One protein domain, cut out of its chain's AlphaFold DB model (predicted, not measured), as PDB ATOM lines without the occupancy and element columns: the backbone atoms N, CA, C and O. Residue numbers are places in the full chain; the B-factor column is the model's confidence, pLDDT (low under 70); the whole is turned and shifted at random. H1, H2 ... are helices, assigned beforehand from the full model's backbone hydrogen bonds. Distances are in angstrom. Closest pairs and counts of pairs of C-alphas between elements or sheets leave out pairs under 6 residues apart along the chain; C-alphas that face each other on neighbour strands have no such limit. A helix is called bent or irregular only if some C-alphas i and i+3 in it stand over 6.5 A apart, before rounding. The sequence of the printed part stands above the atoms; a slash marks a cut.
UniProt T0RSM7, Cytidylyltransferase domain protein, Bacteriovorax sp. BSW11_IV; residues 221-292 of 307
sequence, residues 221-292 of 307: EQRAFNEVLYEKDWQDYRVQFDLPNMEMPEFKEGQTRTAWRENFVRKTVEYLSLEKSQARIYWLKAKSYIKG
ATOM      1  N   GLU A 221      31.049  15.491  19.285       88.75
ATOM      2  CA  GLU A 221      31.012  15.890  17.874       88.75
ATOM      3  C   GLU A 221      32.396  15.774  17.225       88.75
ATOM      4  O   GLU A 221      32.535  15.245  16.120       88.75
ATOM      5  N   GLN A 222      33.439  16.236  17.925       90.12
ATOM      6  CA  GLN A 222      34.816  16.154  17.450       90.12
ATOM      7  C   GLN A 222      35.299  14.699  17.377       90.12
ATOM      8  O   GLN A 222      36.043  14.347  16.463       90.12
ATOM      9  N   ARG A 223      34.861  13.844  18.306       92.56
ATOM     10  CA  ARG A 223      35.212  12.424  18.367       92.56
ATOM     11  C   ARG A 223      34.690  11.661  17.159       92.56
ATOM     12  O   ARG A 223      35.494  11.054  16.459       92.56
ATOM     13  N   ALA A 224      33.393  11.764  16.863       93.12
ATOM     14  CA  ALA A 224      32.797  11.105  15.700       93.12
ATOM     15  C   ALA A 224      33.476  11.545  14.391       93.12
ATOM     16  O   ALA A 224      33.780  10.729  13.521       93.12
ATOM     17  N   PHE A 225      33.782  12.840  14.264       93.75
ATOM     18  CA  PHE A 225      34.524  13.356  13.116       93.75
ATOM     19  C   PHE A 225      35.963  12.811  13.046       93.75
ATOM     20  O   PHE A 225      36.433  12.424  11.974       93.75
ATOM     21  N   ASN A 226      36.663  12.749  14.180       94.69
ATOM     22  CA  ASN A 226      38.028  12.236  14.257       94.69
ATOM     23  C   ASN A 226      38.117  10.736  13.960       94.69
ATOM     24  O   ASN A 226      39.089  10.333  13.332       94.69
ATOM     25  N   GLU A 227      37.131   9.926  14.346       96.06
ATOM     26  CA  GLU A 227      37.078   8.495  14.009       96.06
ATOM     27  C   GLU A 227      37.028   8.280  12.491       96.06
ATOM     28  O   GLU A 227      37.830   7.524  11.941       96.06
ATOM     29  N   VAL A 228      36.171   9.032  11.790       96.31
ATOM     30  CA  VAL A 228      36.092   8.994  10.319       96.31
ATOM     31  C   VAL A 228      37.417   9.427   9.684       96.31
ATOM     32  O   VAL A 228      37.893   8.811   8.728       96.31
ATOM     33  N   LEU A 229      38.044  10.489  10.204       96.12
ATOM     34  CA  LEU A 229      39.348  10.941   9.713       96.12
ATOM     35  C   LEU A 229      40.470   9.942   9.999       96.12
ATOM     36  O   LEU A 229      41.365   9.800   9.166       96.12
ATOM     37  N   TYR A 230      40.438   9.284  11.154       97.31
ATOM     38  CA  TYR A 230      41.403   8.270  11.553       97.31
ATOM     39  C   TYR A 230      41.340   7.069  10.614       97.31
ATOM     40  O   TYR A 230      42.371   6.662  10.080       97.31
ATOM     41  N   GLU A 231      40.137   6.549  10.354       97.88
ATOM     42  CA  GLU A 231      39.935   5.437   9.426       97.88
ATOM     43  C   GLU A 231      40.385   5.814   8.013       97.88
ATOM     44  O   GLU A 231      41.137   5.071   7.380       97.88
ATOM     45  N   LYS A 232      40.008   7.007   7.536       97.06
ATOM     46  CA  LYS A 232      40.463   7.513   6.237       97.06
ATOM     47  C   LYS A 232      41.988   7.594   6.158       97.06
ATOM     48  O   LYS A 232      42.582   7.069   5.218       97.06
ATOM     49  N   ASP A 233      42.621   8.235   7.142       96.88
ATOM     50  CA  ASP A 233      44.078   8.361   7.205       96.88
ATOM     51  C   ASP A 233      44.744   6.977   7.213       96.88
ATOM     52  O   ASP A 233      45.772   6.792   6.559       96.88
ATOM     53  N   TRP A 234      44.165   6.006   7.924       97.50
ATOM     54  CA  TRP A 234      44.662   4.638   7.978       97.50
ATOM     55  C   TRP A 234      44.584   3.919   6.627       97.50
ATOM     56  O   TRP A 234      45.568   3.302   6.210       97.50
ATOM     57  N   GLN A 235      43.460   4.017   5.910       96.50
ATOM     58  CA  GLN A 235      43.347   3.420   4.575       96.50
ATOM     59  C   GLN A 235      44.337   4.060   3.596       96.50
ATOM     60  O   GLN A 235      45.051   3.344   2.887       96.50
ATOM     61  N   ASP A 236      44.453   5.392   3.616       95.19
ATOM     62  CA  ASP A 236      45.425   6.127   2.803       95.19
ATOM     63  C   ASP A 236      46.856   5.652   3.107       95.19
ATOM     64  O   ASP A 236      47.643   5.373   2.199       95.19
ATOM     65  N   TYR A 237      47.187   5.488   4.390       96.19
ATOM     66  CA  TYR A 237      48.482   4.988   4.835       96.19
ATOM     67  C   TYR A 237      48.764   3.565   4.341       96.19
ATOM     68  O   TYR A 237      49.816   3.322   3.745       96.19
ATOM     69  N   ARG A 238      47.827   2.627   4.523       96.06
ATOM     70  CA  ARG A 238      47.989   1.232   4.081       96.06
ATOM     71  C   ARG A 238      48.247   1.118   2.588       96.06
ATOM     72  O   ARG A 238      49.137   0.373   2.187       96.06
ATOM     73  N   VAL A 239      47.503   1.861   1.770       94.69
ATOM     74  CA  VAL A 239      47.681   1.866   0.309       94.69
ATOM     75  C   VAL A 239      49.026   2.484  -0.073       94.69
ATOM     76  O   VAL A 239      49.716   2.001  -0.973       94.69
ATOM     77  N   GLN A 240      49.425   3.559   0.606       93.31
ATOM     78  CA  GLN A 240      50.664   4.265   0.299       93.31
ATOM     79  C   GLN A 240      51.916   3.455   0.663       93.31
ATOM     80  O   GLN A 240      52.911   3.528  -0.063       93.31
ATOM     81  N   PHE A 241      51.868   2.693   1.758       95.12
ATOM     82  CA  PHE A 241      52.989   1.903   2.277       95.12
ATOM     83  C   PHE A 241      52.900   0.398   1.981       95.12
ATOM     84  O   PHE A 241      53.757  -0.338   2.459       95.12
ATOM     85  N   ASP A 242      51.921  -0.032   1.179       95.69
ATOM     86  CA  ASP A 242      51.708  -1.428   0.763       95.69
ATOM     87  C   ASP A 242      51.557  -2.401   1.948       95.69
ATOM     88  O   ASP A 242      52.305  -3.362   2.119       95.69
ATOM     89  N   LEU A 243      50.578  -2.113   2.814       96.19
ATOM     90  CA  LEU A 243      50.297  -2.866   4.044       96.19
ATOM     91  C   LEU A 243      48.899  -3.519   3.998       96.19
ATOM     92  O   LEU A 243      48.029  -3.194   4.819       96.19
ATOM     93  N   PRO A 244      48.629  -4.434   3.047       91.81
ATOM     94  CA  PRO A 244      47.285  -4.960   2.816       91.81
ATOM     95  C   PRO A 244      46.756  -5.820   3.967       91.81
ATOM     96  O   PRO A 244      45.547  -5.903   4.130       91.81
ATOM     97  N   ASN A 245      47.620  -6.399   4.803       95.12
ATOM     98  CA  ASN A 245      47.206  -7.310   5.881       95.12
ATOM     99  C   ASN A 245      47.454  -6.753   7.289       95.12
ATOM    100  O   ASN A 245      47.185  -7.439   8.269       95.12
ATOM    101  N   MET A 246      47.979  -5.531   7.405       96.62
ATOM    102  CA  MET A 246      48.184  -4.923   8.714       96.62
ATOM    103  C   MET A 246      46.833  -4.485   9.287       96.62
ATOM    104  O   MET A 246      46.061  -3.802   8.608       96.62
ATOM    105  N   GLU A 247      46.551  -4.879  10.528       97.31
ATOM    106  CA  GLU A 247      45.360  -4.438  11.252       97.31
ATOM    107  C   GLU A 247      45.447  -2.951  11.605       97.31
ATOM    108  O   GLU A 247      46.532  -2.411  11.846       97.31
ATOM    109  N   MET A 248      44.287  -2.291  11.638       97.31
ATOM    110  CA  MET A 248      44.198  -0.901  12.065       97.31
ATOM    111  C   MET A 248      44.614  -0.780  13.532       97.31
ATOM    112  O   MET A 248      44.056  -1.490  14.372       97.31
ATOM    113  N   PRO A 249      45.569   0.104  13.875       96.50
ATOM    114  CA  PRO A 249      45.882   0.371  15.269       96.50
ATOM    115  C   PRO A 249      44.661   0.881  16.051       96.50
ATOM    116  O   PRO A 249      43.656   1.302  15.486       96.50
ATOM    117  N   GLU A 250      44.758   0.862  17.379       96.06
ATOM    118  CA  GLU A 250      43.707   1.391  18.250       96.06
ATOM    119  C   GLU A 250      43.560   2.917  18.075       96.06
ATOM    120  O   GLU A 250      44.555   3.657  18.105       96.06
ATOM    121  N   PHE A 251      42.321   3.394  17.931       96.19
ATOM    122  CA  PHE A 251      41.980   4.813  18.024       96.19
ATOM    123  C   PHE A 251      41.952   5.265  19.491       96.19
ATOM    124  O   PHE A 251      41.482   4.538  20.367       96.19
ATOM    125  N   LYS A 252      42.456   6.469  19.782       95.25
ATOM    126  CA  LYS A 252      42.418   7.060  21.126       95.25
ATOM    127  C   LYS A 252      41.692   8.400  21.096       95.25
ATOM    128  O   LYS A 252      42.100   9.322  20.393       95.25
ATOM    129  N   GLU A 253      40.664   8.520  21.925       93.81
ATOM    130  CA  GLU A 253      39.892   9.751  22.101       93.81
ATOM    131  C   GLU A 253      40.790  10.898  22.593       93.81
ATOM    132  O   GLU A 253      41.562  10.728  23.537       93.81
ATOM    133  N   GLY A 254      40.727  12.056  21.930       93.19
ATOM    134  CA  GLY A 254      41.588  13.212  22.216       93.19
ATOM    135  C   GLY A 254      43.032  13.100  21.706       93.19
ATOM    136  O   GLY A 254      43.861  13.955  22.021       93.19
ATOM    137  N   GLN A 255      43.375  12.060  20.935       96.38
ATOM    138  CA  GLN A 255      44.676  11.963  20.270       96.38
ATOM    139  C   GLN A 255      44.752  12.963  19.110       96.38
ATOM    140  O   GLN A 255      43.795  13.121  18.354       96.38
ATOM    141  N   THR A 256      45.889  13.638  18.941       96.38
ATOM    142  CA  THR A 256      46.086  14.542  17.804       96.38
ATOM    143  C   THR A 256      46.248  13.754  16.504       96.38
ATOM    144  O   THR A 256      46.752  12.626  16.474       96.38
ATOM    145  N   ARG A 257      45.872  14.378  15.383       95.88
ATOM    146  CA  ARG A 257      45.955  13.739  14.063       95.88
ATOM    147  C   ARG A 257      47.372  13.339  13.663       95.88
ATOM    148  O   ARG A 257      47.608  12.291  13.070       95.88
ATOM    149  N   THR A 258      48.338  14.176  14.004       96.88
ATOM    150  CA  THR A 258      49.770  13.906  13.834       96.88
ATOM    151  C   THR A 258      50.214  12.727  14.707       96.88
ATOM    152  O   THR A 258      50.949  11.865  14.225       96.88
ATOM    153  N   ALA A 259      49.732  12.625  15.952       96.94
ATOM    154  CA  ALA A 259      50.093  11.548  16.871       96.94
ATOM    155  C   ALA A 259      49.605  10.170  16.411       96.94
ATOM    156  O   ALA A 259      50.373   9.207  16.492       96.94
ATOM    157  N   TRP A 260      48.374  10.053  15.895       97.12
ATOM    158  CA  TRP A 260      47.919   8.759  15.382       97.12
ATOM    159  C   TRP A 260      48.644   8.349  14.102       97.12
ATOM    160  O   TRP A 260      48.987   7.180  13.941       97.12
ATOM    161  N   ARG A 261      48.987   9.304  13.231       97.38
ATOM    162  CA  ARG A 261      49.805   9.017  12.044       97.38
ATOM    163  C   ARG A 261      51.205   8.551  12.419       97.38
ATOM    164  O   ARG A 261      51.713   7.607  11.824       97.38
ATOM    165  N   GLU A 262      51.821   9.149  13.440       96.31
ATOM    166  CA  GLU A 262      53.060   8.612  14.018       96.31
ATOM    167  C   GLU A 262      52.858   7.204  14.597       96.31
ATOM    168  O   GLU A 262      53.749   6.360  14.495       96.31
ATOM    169  N   ASN A 263      51.694   6.924  15.192       96.56
ATOM    170  CA  ASN A 263      51.372   5.596  15.704       96.56
ATOM    171  C   ASN A 263      51.285   4.549  14.588       96.56
ATOM    172  O   ASN A 263      51.804   3.450  14.771       96.56
ATOM    173  N   PHE A 264      50.724   4.890  13.423       97.06
ATOM    174  CA  PHE A 264      50.717   4.008  12.249       97.06
ATOM    175  C   PHE A 264      52.138   3.600  11.852       97.06
ATOM    176  O   PHE A 264      52.415   2.416  11.644       97.06
ATOM    177  N   VAL A 265      53.064   4.562  11.847       95.69
ATOM    178  CA  VAL A 265      54.484   4.332  11.546       95.69
ATOM    179  C   VAL A 265      55.133   3.414  12.575       95.69
ATOM    180  O   VAL A 265      55.779   2.437  12.196       95.69
ATOM    181  N   ARG A 266      54.922   3.664  13.875       94.00
ATOM    182  CA  ARG A 266      55.433   2.789  14.947       94.00
ATOM    183  C   ARG A 266      54.910   1.364  14.811       94.00
ATOM    184  O   ARG A 266      55.700   0.424  14.811       94.00
ATOM    185  N   LYS A 267      53.596   1.211  14.636       95.31
ATOM    186  CA  LYS A 267      52.957  -0.098  14.491       95.31
ATOM    187  C   LYS A 267      53.392  -0.825  13.233       95.31
ATOM    188  O   LYS A 267      53.495  -2.042  13.266       95.31
ATOM    189  N   THR A 268      53.738  -0.106  12.168       95.88
ATOM    190  CA  THR A 268      54.286  -0.739  10.965       95.88
ATOM    191  C   THR A 268      55.703  -1.255  11.184       95.88
ATOM    192  O   THR A 268      56.021  -2.359  10.756       95.88
ATOM    193  N   VAL A 269      56.555  -0.481  11.866       93.81
ATOM    194  CA  VAL A 269      57.913  -0.923  12.226       93.81
ATOM    195  C   VAL A 269      57.855  -2.206  13.059       93.81
ATOM    196  O   VAL A 269      58.628  -3.124  12.800       93.81
ATOM    197  N   GLU A 270      56.926  -2.274  14.019       92.50
ATOM    198  CA  GLU A 270      56.662  -3.472  14.828       92.50
ATOM    199  C   GLU A 270      56.128  -4.630  13.968       92.50
ATOM    200  O   GLU A 270      56.710  -5.711  13.978       92.50
ATOM    201  N   TYR A 271      55.071  -4.396  13.184       94.69
ATOM    202  CA  TYR A 271      54.415  -5.401  12.338       94.69
ATOM    203  C   TYR A 271      55.376  -6.050  11.332       94.69
ATOM    204  O   TYR A 271      55.405  -7.269  11.195       94.69
ATOM    205  N   LEU A 272      56.201  -5.246  10.659       95.25
ATOM    206  CA  LEU A 272      57.181  -5.729   9.685       95.25
ATOM    207  C   LEU A 272      58.477  -6.240  10.331       95.25
ATOM    208  O   LEU A 272      59.363  -6.689   9.608       95.25
ATOM    209  N   SER A 273      58.617  -6.142  11.659       93.88
ATOM    210  CA  SER A 273      59.849  -6.485  12.383       93.88
ATOM    211  C   SER A 273      61.094  -5.827  11.771       93.88
ATOM    212  O   SER A 273      62.128  -6.469  11.592       93.88
ATOM    213  N   LEU A 274      60.988  -4.543  11.401       93.00
ATOM    214  CA  LEU A 274      62.077  -3.854  10.706       93.00
ATOM    215  C   LEU A 274      63.305  -3.719  11.606       93.00
ATOM    216  O   LEU A 274      63.226  -3.200  12.723       93.00
ATOM    217  N   GLU A 275      64.463  -4.069  11.055       92.50
ATOM    218  CA  GLU A 275      65.744  -3.837  11.707       92.50
ATOM    219  C   GLU A 275      66.002  -2.342  11.917       92.50
ATOM    220  O   GLU A 275      65.459  -1.475  11.226       92.50
ATOM    221  N   LYS A 276      66.895  -2.006  12.853       87.56
ATOM    222  CA  LYS A 276      67.159  -0.614  13.278       87.56
ATOM    223  C   LYS A 276      67.399   0.356  12.111       87.56
ATOM    224  O   LYS A 276      66.868   1.470  12.104       87.56
ATOM    225  N   SER A 277      68.205  -0.047  11.126       91.06
ATOM    226  CA  SER A 277      68.513   0.763   9.940       91.06
ATOM    227  C   SER A 277      67.299   0.918   9.017       91.06
ATOM    228  O   SER A 277      67.010   2.030   8.568       91.06
ATOM    229  N   GLN A 278      66.550  -0.163   8.793       94.50
ATOM    230  CA  GLN A 278      65.332  -0.180   7.984       94.50
ATOM    231  C   GLN A 278      64.236   0.681   8.615       94.50
ATOM    232  O   GLN A 278      63.654   1.524   7.938       94.50
ATOM    233  N   ALA A 279      64.017   0.550   9.923       92.19
ATOM    234  CA  ALA A 279      63.054   1.344  10.669       92.19
ATOM    235  C   ALA A 279      63.369   2.845  10.596       92.19
ATOM    236  O   ALA A 279      62.470   3.659  10.394       92.19
ATOM    237  N   ARG A 280      64.650   3.235  10.690       90.62
ATOM    238  CA  ARG A 280      65.067   4.636  10.513       90.62
ATOM    239  C   ARG A 280      64.734   5.154   9.111       90.62
ATOM    240  O   ARG A 280      64.214   6.260   8.983       90.62
ATOM    241  N   ILE A 281      65.031   4.377   8.068       93.62
ATOM    242  CA  ILE A 281      64.704   4.741   6.679       93.62
ATOM    243  C   ILE A 281      63.187   4.859   6.505       93.62
ATOM    244  O   ILE A 281      62.710   5.817   5.897       93.62
ATOM    245  N   TYR A 282      62.430   3.921   7.072       94.12
ATOM    246  CA  TYR A 282      60.974   3.911   7.032       94.12
ATOM    247  C   TYR A 282      60.380   5.173   7.672       94.12
ATOM    248  O   TYR A 282      59.594   5.880   7.045       94.12
ATOM    249  N   TRP A 283      60.847   5.531   8.871       93.00
ATOM    250  CA  TRP A 283      60.470   6.772   9.554       93.00
ATOM    251  C   TRP A 283      60.747   8.025   8.718       93.00
ATOM    252  O   TRP A 283      59.902   8.916   8.639       93.00
ATOM    253  N   LEU A 284      61.913   8.101   8.066       91.88
ATOM    254  CA  LEU A 284      62.253   9.232   7.198       91.88
ATOM    255  C   LEU A 284      61.304   9.335   6.000       91.88
ATOM    256  O   LEU A 284      60.861  10.437   5.677       91.88
ATOM    257  N   LYS A 285      60.950   8.200   5.383       93.56
ATOM    258  CA  LYS A 285      59.968   8.147   4.290       93.56
ATOM    259  C   LYS A 285      58.575   8.579   4.756       93.56
ATOM    260  O   LYS A 285      57.882   9.267   4.017       93.56
ATOM    261  N   ALA A 286      58.178   8.231   5.979       94.88
ATOM    262  CA  ALA A 286      56.854   8.543   6.513       94.88
ATOM    263  C   ALA A 286      56.689   9.967   7.069       94.88
ATOM    264  O   ALA A 286      55.572  10.382   7.379       94.88
ATOM    265  N   LYS A 287      57.768  10.751   7.160       93.31
ATOM    266  CA  LYS A 287      57.746  12.086   7.774       93.31
ATOM    267  C   LYS A 287      56.767  13.058   7.105       93.31
ATOM    268  O   LYS A 287      56.114  13.835   7.798       93.31
ATOM    269  N   SER A 288      56.659  13.040   5.777       92.50
ATOM    270  CA  SER A 288      55.704  13.881   5.038       92.50
ATOM    271  C   SER A 288      54.256  13.467   5.303       92.50
ATOM    272  O   SER A 288      53.420  14.335   5.548       92.50
ATOM    273  N   TYR A 289      53.991  12.158   5.350       94.62
ATOM    274  CA  TYR A 289      52.676  11.616   5.691       94.62
ATOM    275  C   TYR A 289      52.244  12.017   7.110       94.62
ATOM    276  O   TYR A 289      51.132  12.509   7.290       94.62
ATOM    277  N   ILE A 290      53.133  11.900   8.107       95.44
ATOM    278  CA  ILE A 290      52.851  12.311   9.498       95.44
ATOM    279  C   ILE A 290      52.368  13.767   9.556       95.44
ATOM    280  O   ILE A 290      51.388  14.079  10.234       95.44
ATOM    281  N   LYS A 291      53.005  14.649   8.777       93.81
ATOM    282  CA  LYS A 291      52.659  16.075   8.675       93.81
ATOM    283  C   LYS A 291      51.390  16.363   7.864       93.81
ATOM    284  O   LYS A 291      50.995  17.516   7.746       93.81
ATOM    285  N   GLY A 292      50.739  15.339   7.315       89.81
ATOM    286  CA  GLY A 292      49.519  15.473   6.519       89.81
ATOM    287  C   GLY A 292      49.731  15.895   5.080       89.81
ATOM    288  O   GLY A 292      48.769  16.278   4.417       89.81
TER     289      GLY A 292
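What this domain is: This is residues 221 to 292 of the 307 residues of the protein "Cytidylyltransferase domain protein" of Bacteriovorax sp. BSW11_IV (UniProt T0RSM7). The longest helix, H1, crosses one arm of a helical hairpin made of H2 and H3, with H2 placed between H1 and H3. A long stretch with no named element, residues 242 to 256, folds back from the end of H1 to the beginning of H2. The printed part has 72 residues with three named helices, in the order H1, H2, H3, and no named strand; its class is all helix. It is compact, with a radius of gyration of the C-alphas of 12.2 A, yet its outline is elongated, with spans of 41 by 23 by 18 A.

Where its parts are: H1, residues 221 to 241, measures 30.4 A from its first to its last C-alpha. It begins with C-alpha 221 at (31.012, 15.890, 17.874) and ends with C-alpha 241 at (52.989, 1.903, 2.277). H2, residues 257 to 271, measures 21.0 A. H3, residues 276 to 290, measures 19.6 A and ends with C-alpha 290 at (52.851, 12.311, 9.498). H3 is irregular: C-alphas 285 and 288 are 7.2 A apart, and its line is a rough one.

How they stand to each other: H1 touches H2 with residues 230 to 237 alone; the closest C-alphas of the two, those of Trp 234 and Phe 264, are 7.4 A apart. The two helices run the same way at a steep tilt of 42 degrees, 12.4 A from centre to centre. H2 also touches H3, and their closest C-alphas, those of Arg 261 and Ile 290, are 5.2 A apart. H2 and H3 form a helical hairpin, at a shallow tilt of 27 degrees, opposite ways, with 10.4 A between their centres. H1 and H3 are close but not clearly touching: their closest C-alphas, those of Tyr 237 and Tyr 289, are 7.9 A apart. Their lines stand at a steep tilt of 51 degrees, opposite ways. In H1 and H2 every O i to N i+4 pair is within hydrogen-bond range; in H3, 9 of 11 are.

The domain as a whole: The two C-alphas farthest apart are those of Glu 221 and Ser 277, at 41.2 A, while the first and last printed C-alphas, those of Glu 221 and Gly 292, are 21.7 A apart. The link from H1 to H2 is long, with 15 residues, 242 to 256, whose C-alphas lie 8 to 16 A from the mean of all C-alphas. The link from H2 to H3 is tight, with 4 residues. The printed part has no cut. Its mean pLDDT is 94.7, and no printed residue is under 70 in this predicted model.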